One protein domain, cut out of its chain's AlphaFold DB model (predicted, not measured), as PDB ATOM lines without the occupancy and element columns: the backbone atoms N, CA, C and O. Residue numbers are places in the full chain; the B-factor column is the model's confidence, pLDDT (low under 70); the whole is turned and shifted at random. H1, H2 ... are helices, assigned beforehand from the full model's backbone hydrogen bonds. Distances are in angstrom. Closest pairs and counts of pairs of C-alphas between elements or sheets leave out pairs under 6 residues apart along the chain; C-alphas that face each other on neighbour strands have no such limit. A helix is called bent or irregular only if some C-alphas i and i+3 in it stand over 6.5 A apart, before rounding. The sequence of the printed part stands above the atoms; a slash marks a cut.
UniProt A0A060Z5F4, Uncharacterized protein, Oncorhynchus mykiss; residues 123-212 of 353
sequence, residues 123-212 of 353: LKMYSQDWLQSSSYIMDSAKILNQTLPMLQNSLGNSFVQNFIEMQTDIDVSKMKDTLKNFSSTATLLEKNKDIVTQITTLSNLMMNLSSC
ATOM      1  N   LEU A 123     238.407 339.513 350.144       94.19
ATOM      2  CA  LEU A 123     239.356 338.746 349.339       94.19
ATOM      3  C   LEU A 123     239.186 339.008 347.831       94.19
ATOM      4  O   LEU A 123     240.183 339.088 347.110       94.19
ATOM      5  N   LYS A 124     237.949 339.196 347.353       94.88
ATOM      6  CA  LYS A 124     237.672 339.653 345.980       94.88
ATOM      7  C   LYS A 124     238.288 341.034 345.730       94.88
ATOM      8  O   LYS A 124     238.979 341.208 344.732       94.88
ATOM      9  N   MET A 125     238.072 341.986 346.637       95.75
ATOM     10  CA  MET A 125     238.624 343.342 346.539       95.75
ATOM     11  C   MET A 125     240.158 343.330 346.500       95.75
ATOM     12  O   MET A 125     240.744 343.850 345.558       95.75
ATOM     13  N   TYR A 126     240.816 342.635 347.431       96.50
ATOM     14  CA  TYR A 126     242.280 342.517 347.445       96.50
ATOM     15  C   TYR A 126     242.830 341.841 346.189       96.50
ATOM     16  O   TYR A 126     243.883 342.227 345.682       96.50
ATOM     17  N   SER A 127     242.109 340.851 345.654       97.12
ATOM     18  CA  SER A 127     242.469 340.219 344.383       97.12
ATOM     19  C   SER A 127     242.392 341.219 343.229       97.12
ATOM     20  O   SER A 127     243.276 341.238 342.377       97.12
ATOM     21  N   GLN A 128     241.369 342.074 343.202       96.62
ATOM     22  CA  GLN A 128     241.238 343.127 342.200       96.62
ATOM     23  C   GLN A 128     242.374 344.154 342.304       96.62
ATOM     24  O   GLN A 128     243.012 344.450 341.293       96.62
ATOM     25  N   ASP A 129     242.670 344.638 343.510       96.81
ATOM     26  CA  ASP A 129     243.735 345.619 343.753       96.81
ATOM     27  C   ASP A 129     245.108 345.068 343.340       96.81
ATOM     28  O   ASP A 129     245.905 345.758 342.692       96.81
ATOM     29  N   TRP A 130     245.368 343.791 343.643       96.50
ATOM     30  CA  TRP A 130     246.573 343.090 343.204       96.50
ATOM     31  C   TRP A 130     246.671 343.013 341.677       96.50
ATOM     32  O   TRP A 130     247.727 343.290 341.105       96.50
ATOM     33  N   LEU A 131     245.582 342.662 340.989       95.75
ATOM     34  CA  LEU A 131     245.572 342.578 339.526       95.75
ATOM     35  C   LEU A 131     245.842 343.934 338.863       95.75
ATOM     36  O   LEU A 131     246.497 343.970 337.825       95.75
ATOM     37  N   GLN A 132     245.391 345.033 339.472       95.81
ATOM     38  CA  GLN A 132     245.643 346.385 338.970       95.81
ATOM     39  C   GLN A 132     247.073 346.871 339.251       95.81
ATOM     40  O   GLN A 132     247.644 347.588 338.433       95.81
ATOM     41  N   SER A 133     247.662 346.472 340.383       94.69
ATOM     42  CA  SER A 133     248.915 347.065 340.884       94.69
ATOM     43  C   SER A 133     250.157 346.183 340.704       94.69
ATOM     44  O   SER A 133     251.283 346.676 340.764       94.69
ATOM     45  N   SER A 134     249.992 344.874 340.497       93.31
ATOM     46  CA  SER A 134     251.109 343.912 340.523       93.31
ATOM     47  C   SER A 134     252.154 344.142 339.431       93.31
ATOM     48  O   SER A 134     253.345 343.990 339.702       93.31
ATOM     49  N   SER A 135     251.751 344.546 338.223       91.81
ATOM     50  CA  SER A 135     252.688 344.889 337.143       91.81
ATOM     51  C   SER A 135     253.566 346.075 337.531       91.81
ATOM     52  O   SER A 135     254.788 345.978 337.467       91.81
ATOM     53  N   TYR A 136     252.955 347.146 338.044       93.12
ATOM     54  CA  TYR A 136     253.663 348.334 338.511       93.12
ATOM     55  C   TYR A 136     254.669 348.017 339.625       93.12
ATOM     56  O   TYR A 136     255.798 348.509 339.592       93.12
ATOM     57  N   ILE A 137     254.302 347.162 340.588       91.19
ATOM     58  CA  ILE A 137     255.211 346.723 341.660       91.19
ATOM     59  C   ILE A 137     256.418 345.979 341.076       91.19
ATOM     60  O   ILE A 137     257.556 346.249 341.463       91.19
ATOM     61  N   MET A 138     256.192 345.066 340.128       91.62
ATOM     62  CA  MET A 138     257.266 344.281 339.512       91.62
ATOM     63  C   MET A 138     258.178 345.124 338.618       91.62
ATOM     64  O   MET A 138     259.399 344.958 338.658       91.62
ATOM     65  N   ASP A 139     257.615 346.060 337.857       91.44
ATOM     66  CA  ASP A 139     258.381 346.986 337.025       91.44
ATOM     67  C   ASP A 139     259.215 347.940 337.891       91.44
ATOM     68  O   ASP A 139     260.407 348.137 337.639       91.44
ATOM     69  N   SER A 140     258.630 348.452 338.977       90.56
ATOM     70  CA  SER A 140     259.332 349.290 339.954       90.56
ATOM     71  C   SER A 140     260.473 348.531 340.631       90.56
ATOM     72  O   SER A 140     261.575 349.062 340.750       90.56
ATOM     73  N   ALA A 141     260.260 347.269 341.018       90.38
ATOM     74  CA  ALA A 141     261.308 346.430 341.600       90.38
ATOM     75  C   ALA A 141     262.489 346.235 340.632       90.38
ATOM     76  O   ALA A 141     263.647 346.336 341.041       90.38
ATOM     77  N   LYS A 142     262.210 346.035 339.338       89.06
ATOM     78  CA  LYS A 142     263.246 345.918 338.304       89.06
ATOM     79  C   LYS A 142     264.067 347.206 338.164       89.06
ATOM     80  O   LYS A 142     265.293 347.141 338.100       89.06
ATOM     81  N   ILE A 143     263.409 348.367 338.147       89.12
ATOM     82  CA  ILE A 143     264.079 349.678 338.079       89.12
ATOM     83  C   ILE A 143     264.929 349.915 339.334       89.12
ATOM     84  O   ILE A 143     266.077 350.355 339.240       89.12
ATOM     85  N   LEU A 144     264.396 349.594 340.513       87.88
ATOM     86  CA  LEU A 144     265.102 349.749 341.784       87.88
ATOM     87  C   LEU A 144     266.348 348.863 341.857       87.88
ATOM     88  O   LEU A 144     267.398 349.345 342.275       87.88
ATOM     89  N   ASN A 145     266.294 347.616 341.382       86.62
ATOM     90  CA  ASN A 145     267.479 346.749 341.350       86.62
ATOM     91  C   ASN A 145     268.607 347.304 340.467       86.62
ATOM     92  O   ASN A 145     269.777 347.054 340.751       86.62
ATOM     93  N   GLN A 146     268.284 348.095 339.440       86.50
ATOM     94  CA  GLN A 146     269.279 348.751 338.586       86.50
ATOM     95  C   GLN A 146     269.803 350.070 339.176       86.50
ATOM     96  O   GLN A 146     270.987 350.374 339.057       86.50
ATOM     97  N   THR A 147     268.936 350.860 339.813       87.62
ATOM     98  CA  THR A 147     269.242 352.237 340.246       87.62
ATOM     99  C   THR A 147     269.766 352.333 341.682       87.62
ATOM    100  O   THR A 147     270.631 353.165 341.967       87.62
ATOM    101  N   LEU A 148     269.311 351.462 342.589       88.69
ATOM    102  CA  LEU A 148     269.729 351.469 343.995       88.69
ATOM    103  C   LEU A 148     271.236 351.257 344.202       88.69
ATOM    104  O   LEU A 148     271.786 351.968 345.042       88.69
ATOM    105  N   PRO A 149     271.943 350.378 343.460       88.12
ATOM    106  CA  PRO A 149     273.392 350.235 343.614       88.12
ATOM    107  C   PRO A 149     274.149 351.538 343.325       88.12
ATOM    108  O   PRO A 149     275.092 351.885 344.034       88.12
ATOM    109  N   MET A 150     273.708 352.302 342.319       88.50
ATOM    110  CA  MET A 150     274.315 353.589 341.967       88.50
ATOM    111  C   MET A 150     274.118 354.627 343.081       88.50
ATOM    112  O   MET A 150     275.061 355.331 343.453       88.50
ATOM    113  N   LEU A 151     272.913 354.688 343.653       88.19
ATOM    114  CA  LEU A 151     272.596 355.570 344.779       88.19
ATOM    115  C   LEU A 151     273.364 355.173 346.045       88.19
ATOM    116  O   LEU A 151     273.955 356.031 346.696       88.19
ATOM    117  N   GLN A 152     273.422 353.880 346.367       87.69
ATOM    118  CA  GLN A 152     274.169 353.369 347.521       87.69
ATOM    119  C   GLN A 152     275.670 353.665 347.412       87.69
ATOM    120  O   GLN A 152     276.279 354.062 348.405       87.69
ATOM    121  N   ASN A 153     276.253 353.530 346.218       89.38
ATOM    122  CA  ASN A 153     277.654 353.880 345.972       89.38
ATOM    123  C   ASN A 153     277.902 355.387 346.122       89.38
ATOM    124  O   ASN A 153     278.896 355.787 346.723       89.38
ATOM    125  N   SER A 154     276.982 356.224 345.633       89.69
ATOM    126  CA  SER A 154     277.090 357.687 345.736       89.69
ATOM    127  C   SER A 154     276.998 358.167 347.188       89.69
ATOM    128  O   SER A 154     277.813 358.975 347.618       89.69
ATOM    129  N   LEU A 155     276.072 357.605 347.975       87.81
ATOM    130  CA  LEU A 155     275.943 357.875 349.415       87.81
ATOM    131  C   LEU A 155     277.055 357.227 350.258       87.81
ATOM    132  O   LEU A 155     277.176 357.505 351.447       87.81
ATOM    133  N   GLY A 156     277.865 356.344 349.670       85.25
ATOM    134  CA  GLY A 156     279.086 355.831 350.290       85.25
ATOM    135  C   GLY A 156     280.245 356.832 350.272       85.25
ATOM    136  O   GLY A 156     281.239 356.611 350.960       85.25
ATOM    137  N   ASN A 157     280.134 357.919 349.503       90.50
ATOM    138  CA  ASN A 157     281.153 358.955 349.414       90.50
ATOM    139  C   ASN A 157     280.953 360.018 350.510       90.50
ATOM    140  O   ASN A 157     279.933 360.704 350.538       90.50
ATOM    141  N   SER A 158     281.961 360.204 351.368       88.69
ATOM    142  CA  SER A 158     281.917 361.149 352.495       88.69
ATOM    143  C   SER A 158     281.692 362.604 352.074       88.69
ATOM    144  O   SER A 158     281.054 363.354 352.804       88.69
ATOM    145  N   PHE A 159     282.173 363.019 350.896       90.00
ATOM    146  CA  PHE A 159     281.910 364.361 350.370       90.00
ATOM    147  C   PHE A 159     280.429 364.541 350.020       90.00
ATOM    148  O   PHE A 159     279.839 365.553 350.381       90.00
ATOM    149  N   VAL A 160     279.817 363.552 349.360       89.56
ATOM    150  CA  VAL A 160     278.392 363.589 348.986       89.56
ATOM    151  C   VAL A 160     277.509 363.553 350.227       89.56
ATOM    152  O   VAL A 160     276.559 364.326 350.315       89.56
ATOM    153  N   GLN A 161     277.843 362.699 351.198       89.56
ATOM    154  CA  GLN A 161     277.135 362.623 352.472       89.56
ATOM    155  C   GLN A 161     277.159 363.972 353.200       89.56
ATOM    156  O   GLN A 161     276.099 364.528 353.476       89.56
ATOM    157  N   ASN A 162     278.351 364.537 353.415       88.88
ATOM    158  CA  ASN A 162     278.499 365.821 354.097       88.88
ATOM    159  C   ASN A 162     277.832 366.963 353.319       88.88
ATOM    160  O   ASN A 162     277.257 367.860 353.921       88.88
ATOM    161  N   PHE A 163     277.889 366.947 351.982       89.69
ATOM    162  CA  PHE A 163     277.227 367.954 351.154       89.69
ATOM    163  C   PHE A 163     275.702 367.904 351.306       89.69
ATOM    164  O   PHE A 163     275.082 368.951 351.470       89.69
ATOM    165  N   ILE A 164     275.097 366.709 351.289       89.25
ATOM    166  CA  ILE A 164     273.650 366.542 351.488       89.25
ATOM    167  C   ILE A 164     273.261 366.956 352.908       89.25
ATOM    168  O   ILE A 164     272.345 367.754 353.042       89.25
ATOM    169  N   GLU A 165     273.968 366.499 353.941       90.38
ATOM    170  CA  GLU A 165     273.684 366.858 355.346       90.38
ATOM    171  C   GLU A 165     273.881 368.359 355.633       90.38
ATOM    172  O   GLU A 165     273.243 368.919 356.517       90.38
ATOM    173  N   MET A 166     274.765 369.037 354.893       88.38
ATOM    174  CA  MET A 166     275.017 370.472 355.067       88.38
ATOM    175  C   MET A 166     274.027 371.349 354.288       88.38
ATOM    176  O   MET A 166     273.697 372.447 354.733       88.38
ATOM    177  N   GLN A 167     273.583 370.901 353.109       89.56
ATOM    178  CA  GLN A 167     272.630 371.631 352.260       89.56
ATOM    179  C   GLN A 167     271.170 371.295 352.576       89.56
ATOM    180  O   GLN A 167     270.263 372.049 352.229       89.56
ATOM    181  N   THR A 168     270.933 370.149 353.208       83.19
ATOM    182  CA  THR A 168     269.614 369.644 353.576       83.19
ATOM    183  C   THR A 168     269.663 369.135 355.010       83.19
ATOM    184  O   THR A 168     270.644 368.527 355.409       83.19
ATOM    185  N   ASP A 169     268.593 369.310 355.778       86.38
ATOM    186  CA  ASP A 169     268.483 368.770 357.144       86.38
ATOM    187  C   ASP A 169     268.105 367.267 357.136       86.38
ATOM    188  O   ASP A 169     267.222 366.811 357.860       86.38
ATOM    189  N   ILE A 170     268.694 366.489 356.219       87.25
ATOM    190  CA  ILE A 170     268.364 365.075 355.990       87.25
ATOM    191  C   ILE A 170     269.445 364.180 356.596       87.25
ATOM    192  O   ILE A 170     270.623 364.291 356.277       87.25
ATOM    193  N   ASP A 171     269.009 363.204 357.394       88.38
ATOM    194  CA  ASP A 171     269.857 362.144 357.941       88.38
ATOM    195  C   ASP A 171     270.201 361.102 356.857       88.38
ATOM    196  O   ASP A 171     269.415 360.198 356.536       88.38
ATOM    197  N   VAL A 172     271.401 361.224 356.283       88.44
ATOM    198  CA  VAL A 172     271.884 360.339 355.213       88.44
ATOM    199  C   VAL A 172     272.083 358.903 355.706       88.44
ATOM    200  O   VAL A 172     271.938 357.958 354.923       88.44
ATOM    201  N   SER A 173     272.335 358.699 357.004       86.38
ATOM    202  CA  SER A 173     272.467 357.356 357.578       86.38
ATOM    203  C   SER A 173     271.137 356.593 357.522       86.38
ATOM    204  O   SER A 173     271.079 355.495 356.961       86.38
ATOM    205  N   LYS A 174     270.032 357.225 357.945       88.69
ATOM    206  CA  LYS A 174     268.675 356.659 357.826       88.69
ATOM    207  C   LYS A 174     268.250 356.459 356.376       88.69
ATOM    208  O   LYS A 174     267.580 355.473 356.051       88.69
ATOM    209  N   MET A 175     268.639 357.374 355.485       89.25
ATOM    210  CA  MET A 175     268.379 357.234 354.052       89.25
ATOM    211  C   MET A 175     269.059 355.980 353.489       89.25
ATOM    212  O   MET A 175     268.429 355.203 352.768       89.25
ATOM    213  N   LYS A 176     270.322 355.740 353.853       87.94
ATOM    214  CA  LYS A 176     271.080 354.558 353.428       87.94
ATOM    215  C   LYS A 176     270.442 353.261 353.922       87.94
ATOM    216  O   LYS A 176     270.307 352.321 353.135       87.94
ATOM    217  N   ASP A 177     269.991 353.224 355.174       89.69
ATOM    218  CA  ASP A 177     269.279 352.069 355.731       89.69
ATOM    219  C   ASP A 177     267.959 351.805 354.995       89.69
ATOM    220  O   ASP A 177     267.651 350.670 354.622       89.69
ATOM    221  N   THR A 178     267.216 352.867 354.685       88.62
ATOM    222  CA  THR A 178     265.967 352.782 353.917       88.62
ATOM    223  C   THR A 178     266.208 352.235 352.504       88.62
ATOM    224  O   THR A 178     265.520 351.313 352.061       88.62
ATOM    225  N   LEU A 179     267.236 352.726 351.802       88.88
ATOM    226  CA  LEU A 179     267.620 352.233 350.472       88.88
ATOM    227  C   LEU A 179     268.090 350.774 350.502       88.88
ATOM    228  O   LEU A 179     267.836 350.021 349.558       88.88
ATOM    229  N   LYS A 180     268.765 350.352 351.576       87.88
ATOM    230  CA  LYS A 180     269.157 348.951 351.776       87.88
ATOM    231  C   LYS A 180     267.929 348.049 351.925       87.88
ATOM    232  O   LYS A 180     267.873 346.998 351.285       87.88
ATOM    233  N   ASN A 181     266.924 348.478 352.687       88.75
ATOM    234  CA  ASN A 181     265.662 347.748 352.840       88.75
ATOM    235  C   ASN A 181     264.894 347.638 351.513       88.75
ATOM    236  O   ASN A 181     264.411 346.554 351.167       88.75
ATOM    237  N   PHE A 182     264.836 348.715 350.723       88.06
ATOM    238  CA  PHE A 182     264.243 348.668 349.384       88.06
ATOM    239  C   PHE A 182     264.987 347.715 348.449       88.06
ATOM    240  O   PHE A 182     264.346 346.922 347.765       88.06
ATOM    241  N   SER A 183     266.324 347.718 348.469       87.44
ATOM    242  CA  SER A 183     267.132 346.795 347.660       87.44
ATOM    243  C   SER A 183     266.882 345.338 348.056       87.44
ATOM    244  O   SER A 183     266.677 344.476 347.200       87.44
ATOM    245  N   SER A 184     266.798 345.054 349.358       88.31
ATOM    246  CA  SER A 184     266.452 343.717 349.851       88.31
ATOM    247  C   SER A 184     265.048 343.285 349.414       88.31
ATOM    248  O   SER A 184     264.832 342.124 349.082       88.31
ATOM    249  N   THR A 185     264.089 344.209 349.391       88.19
ATOM    250  CA  THR A 185     262.703 343.917 348.997       88.19
ATOM    251  C   THR A 185     262.595 343.682 347.489       88.19
ATOM    252  O   THR A 185     261.999 342.696 347.060       88.19
ATOM    253  N   ALA A 186     263.229 344.529 346.677       89.38
ATOM    254  CA  ALA A 186     263.244 344.401 345.222       89.38
ATOM    255  C   ALA A 186     263.947 343.111 344.762       89.38
ATOM    256  O   ALA A 186     263.443 342.400 343.892       89.38
ATOM    257  N   THR A 187     265.066 342.742 345.391       88.94
ATOM    258  CA  THR A 187     265.739 341.459 345.120       88.94
ATOM    259  C   THR A 187     264.904 340.255 345.556       88.94
ATOM    260  O   THR A 187     264.903 339.237 344.863       88.94
ATOM    261  N   LEU A 188     264.164 340.347 346.666       89.69
ATOM    262  CA  LEU A 188     263.248 339.292 347.104       89.69
ATOM    263  C   LEU A 188     262.092 339.102 346.112       89.69
ATOM    264  O   LEU A 188     261.788 337.962 345.764       89.69
ATOM    265  N   LEU A 189     261.488 340.191 345.627       89.38
ATOM    266  CA  LEU A 189     260.439 340.167 344.598       89.38
ATOM    267  C   LEU A 189     260.935 339.538 343.292       89.38
ATOM    268  O   LEU A 189     260.260 338.677 342.731       89.38
ATOM    269  N   GLU A 190     262.130 339.916 342.831       87.38
ATOM    270  CA  GLU A 190     262.707 339.366 341.601       87.38
ATOM    271  C   GLU A 190     263.024 337.869 341.736       87.38
ATOM    272  O   GLU A 190     262.644 337.079 340.870       87.38
ATOM    273  N   LYS A 191     263.634 337.451 342.855       90.88
ATOM    274  CA  LYS A 191     263.911 336.032 343.138       90.88
ATOM    275  C   LYS A 191     262.645 335.183 343.223       90.88
ATOM    276  O   LYS A 191     262.679 334.011 342.866       90.88
ATOM    277  N   ASN A 192     261.543 335.760 343.698       91.75
ATOM    278  CA  ASN A 192     260.267 335.068 343.885       91.75
ATOM    279  C   ASN A 192     259.239 335.418 342.800       91.75
ATOM    280  O   ASN A 192     258.035 335.292 343.027       91.75
ATOM    281  N   LYS A 193     259.685 335.826 341.604       90.44
ATOM    282  CA  LYS A 193     258.803 336.197 340.489       90.44
ATOM    283  C   LYS A 193     257.767 335.118 340.159       90.44
ATOM    284  O   LYS A 193     256.619 335.450 339.878       90.44
ATOM    285  N   ASP A 194     258.137 333.843 340.240       91.25
ATOM    286  CA  ASP A 194     257.210 332.731 339.996       91.25
ATOM    287  C   ASP A 194     256.091 332.649 341.046       91.25
ATOM    288  O   ASP A 194     254.957 332.309 340.725       91.25
ATOM    289  N   ILE A 195     256.368 333.013 342.300       90.94
ATOM    290  CA  ILE A 195     255.340 333.092 343.347       90.94
ATOM    291  C   ILE A 195     254.410 334.274 343.063       90.94
ATOM    292  O   ILE A 195     253.193 334.139 343.147       90.94
ATOM    293  N   VAL A 196     254.959 335.420 342.656       90.69
ATOM    294  CA  VAL A 196     254.164 336.600 342.277       90.69
ATOM    295  C   VAL A 196     253.211 336.264 341.122       90.69
ATOM    296  O   VAL A 196     252.028 336.595 341.190       90.69
ATOM    297  N   THR A 197     253.674 335.547 340.091       90.88
ATOM    298  CA  THR A 197     252.796 335.121 338.985       90.88
ATOM    299  C   THR A 197     251.728 334.122 339.436       90.88
ATOM    300  O   THR A 197     250.590 334.179 338.956       90.88
ATOM    301  N   GLN A 198     252.036 333.246 340.398       92.75
ATOM    302  CA  GLN A 198     251.041 332.369 341.022       92.75
ATOM    303  C   GLN A 198     249.982 333.165 341.793       92.75
ATOM    304  O   GLN A 198     248.796 332.883 341.628       92.75
ATOM    305  N   ILE A 199     250.368 334.193 342.558       93.19
ATOM    306  CA  ILE A 199     249.424 335.086 343.253       93.19
ATOM    307  C   ILE A 199     248.515 335.788 342.239       93.19
ATOM    308  O   ILE A 199     247.301 335.824 342.429       93.19
ATOM    309  N   THR A 200     249.057 336.270 341.119       94.12
ATOM    310  CA  THR A 200     248.257 336.864 340.032       94.12
ATOM    311  C   THR A 200     247.285 335.853 339.417       94.12
ATOM    312  O   THR A 200     246.130 336.179 339.140       94.12
ATOM    313  N   THR A 201     247.711 334.603 339.238       92.31
ATOM    314  CA  THR A 201     246.842 333.528 338.728       92.31
ATOM    315  C   THR A 201     245.711 333.211 339.712       92.31
ATOM    316  O   THR A 201     244.553 333.108 339.311       92.31
ATOM    317  N   LEU A 202     246.029 333.114 341.007       92.12
ATOM    318  CA  LEU A 202     245.055 332.896 342.078       92.12
ATOM    319  C   LEU A 202     244.081 334.067 342.217       92.12
ATOM    320  O   LEU A 202     242.888 333.840 342.387       92.12
ATOM    321  N   SER A 203     244.560 335.303 342.074       95.19
ATOM    322  CA  SER A 203     243.731 336.512 342.125       95.19
ATOM    323  C   SER A 203     242.730 336.551 340.969       95.19
ATOM    324  O   SER A 203     241.552 336.830 341.177       95.19
ATOM    325  N   ASN A 204     243.157 336.182 339.754       93.25
ATOM    326  CA  ASN A 204     242.248 336.027 338.613       93.25
ATOM    327  C   ASN A 204     241.186 334.949 338.868       93.25
ATOM    328  O   ASN A 204     240.003 335.158 338.591       93.25
ATOM    329  N   LEU A 205     241.587 333.798 339.417       91.38
ATOM    330  CA  LEU A 205     240.651 332.733 339.770       91.38
ATOM    331  C   LEU A 205     239.652 333.194 340.839       91.38
ATOM    332  O   LEU A 205     238.456 332.946 340.701       91.38
ATOM    333  N   MET A 206     240.125 333.891 341.872       92.56
ATOM    334  CA  MET A 206     239.287 334.441 342.931       92.56
ATOM    335  C   MET A 206     238.276 335.445 342.377       92.56
ATOM    336  O   MET A 206     237.102 335.367 342.727       92.56
ATOM    337  N   MET A 207     238.687 336.339 341.473       93.75
ATOM    338  CA  MET A 207     237.778 337.278 340.803       93.75
ATOM    339  C   MET A 207     236.685 336.554 340.012       93.75
ATOM    340  O   MET A 207     235.500 336.864 340.158       93.75
ATOM    341  N   ASN A 208     237.076 335.547 339.228       92.62
ATOM    342  CA  ASN A 208     236.156 334.733 338.443       92.62
ATOM    343  C   ASN A 208     235.156 333.976 339.334       92.62
ATOM    344  O   ASN A 208     233.950 334.097 339.127       92.62
ATOM    345  N   LEU A 209     235.624 333.267 340.366       91.81
ATOM    346  CA  LEU A 209     234.765 332.538 341.309       91.81
ATOM    347  C   LEU A 209     233.848 333.471 342.100       91.81
ATOM    348  O   LEU A 209     232.668 333.180 342.272       91.81
ATOM    349  N   SER A 210     234.369 334.615 342.540       92.94
ATOM    350  CA  SER A 210     233.582 335.604 343.278       92.94
ATOM    351  C   SER A 210     232.477 336.215 342.424       92.94
ATOM    352  O   SER A 210     231.438 336.589 342.953       92.94
ATOM    353  N   SER A 211     232.655 336.306 341.102       92.69
ATOM    354  CA  SER A 211     231.584 336.765 340.206       92.69
ATOM    355  C   SER A 211     230.380 335.812 340.155       92.69
ATOM    356  O   SER A 211     229.316 336.200 339.678       92.69
ATOM    357  N   CYS A 212     230.525 334.591 340.683       93.38
ATOM    358  CA  CYS A 212     229.478 333.572 340.743       93.38
ATOM    359  C   CYS A 212     228.703 333.569 342.070       93.38
ATOM    360  O   CYS A 212     227.896 332.673 342.309       93.38
TER     361      CYS A 212
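Overview. This is residues 123 to 212 of the 353 residues of an uncharacterized protein of Oncorhynchus mykiss (UniProt A0A060Z5F4). This is a long, slender bent rod of helices: the bent helix H1 runs out along its length, the short helix H2 sits at the far end, and H3 and H4 fold back in sequence along H1's two arms. The arm H1a and H4 cross at the end with the first and last printed residues, and the arm H1b and H3 cross in the other part of the rod, with few contacts between these two pairs. The printed part has 90 residues with four named helices, in the order H1, H2, H3, H4, and no named strand; its class is all helix. It is only just extended, close to loose, with a radius of gyration of the C-alphas of 18.4 A, and it spans 61 by 25 by 15 A.

Along the chain. The longest helix, H1, covers residues 123 to 155 and by its hydrogen bonds was assigned as one helix, but it is bent: C-alphas 132 and 135 are 7.4 A apart. Its arm H1a, residues 123 to 132, begins with C-alpha 123 at (239.356, 338.746, 349.339) and is 14.3 A long. Its arm H1b, residues 135 to 155, is 29.3 A long; it is irregular, with C-alphas 146 and 149 at 6.7 A, and has a kink of 42 degrees near residue 147. Residues 133 and 134 belong to neither arm. H2, residues 158 to 167, is 14.0 A long. H3, residues 172 to 191, is 28.3 A long and begins with C-alpha 172 at (271.884, 360.339, 355.213). H4, residues 193 to 210, is 25.4 A long and ends with C-alpha 210 at (233.582, 335.604, 343.278).

Arrangement. The two arms of H1 stand at a steep tilt of 62 degrees. H1b touches H3, the closest C-alphas being those of Ala 141 and Ala 186, 4.6 A apart. They run opposite ways at a steep tilt of 41 degrees. H1a touches H4, with the C-alphas of Ser 127 and Ser 203 closest at 4.5 A. They run opposite ways at a steep tilt of 53 degrees. H2 and H3 only just touch, with 3 pairs of C-alphas within 8 A, and H3 does so with residue 172 alone; the closest C-alphas are those of Gln 161 and Val 172, 6.3 A apart. H2 is close to H1b but not clearly touching it, with the C-alphas of Leu 155 and Gln 161 closest at 5.8 A, and their lines are about perpendicular at 75 degrees. H3 and H4 are close but not clearly touching, the closest C-alphas being those of Leu 189 and Val 196, 7.6 A apart; their lines are only just about perpendicular, at 71 degrees. H1b and H4 are near each other, with 5 pairs of C-alphas within 10 A. H1a is apart from H2 and from H3, and H2 is apart from H4. Each O i to N i+4 pair is within hydrogen-bond range in H1a, H2, H3 and H4, and 15 of 17 are in H1b.

Size, cuts and confidence. The two C-alphas farthest apart are those of Phe 159 and Cys 212, at 61.6 A, while the first and last printed C-alphas, of Leu 123 and Cys 212, are 14.1 A apart. The printed part runs from residue 123 to 212 and has no cut. The links H1 to H2, H2 to H3 and H3 to H4 are tight, with 2, 4 and 1 residues between the helices, and no link is long. The mean pLDDT of the printed part is 90.6, and no printed residue is under 70.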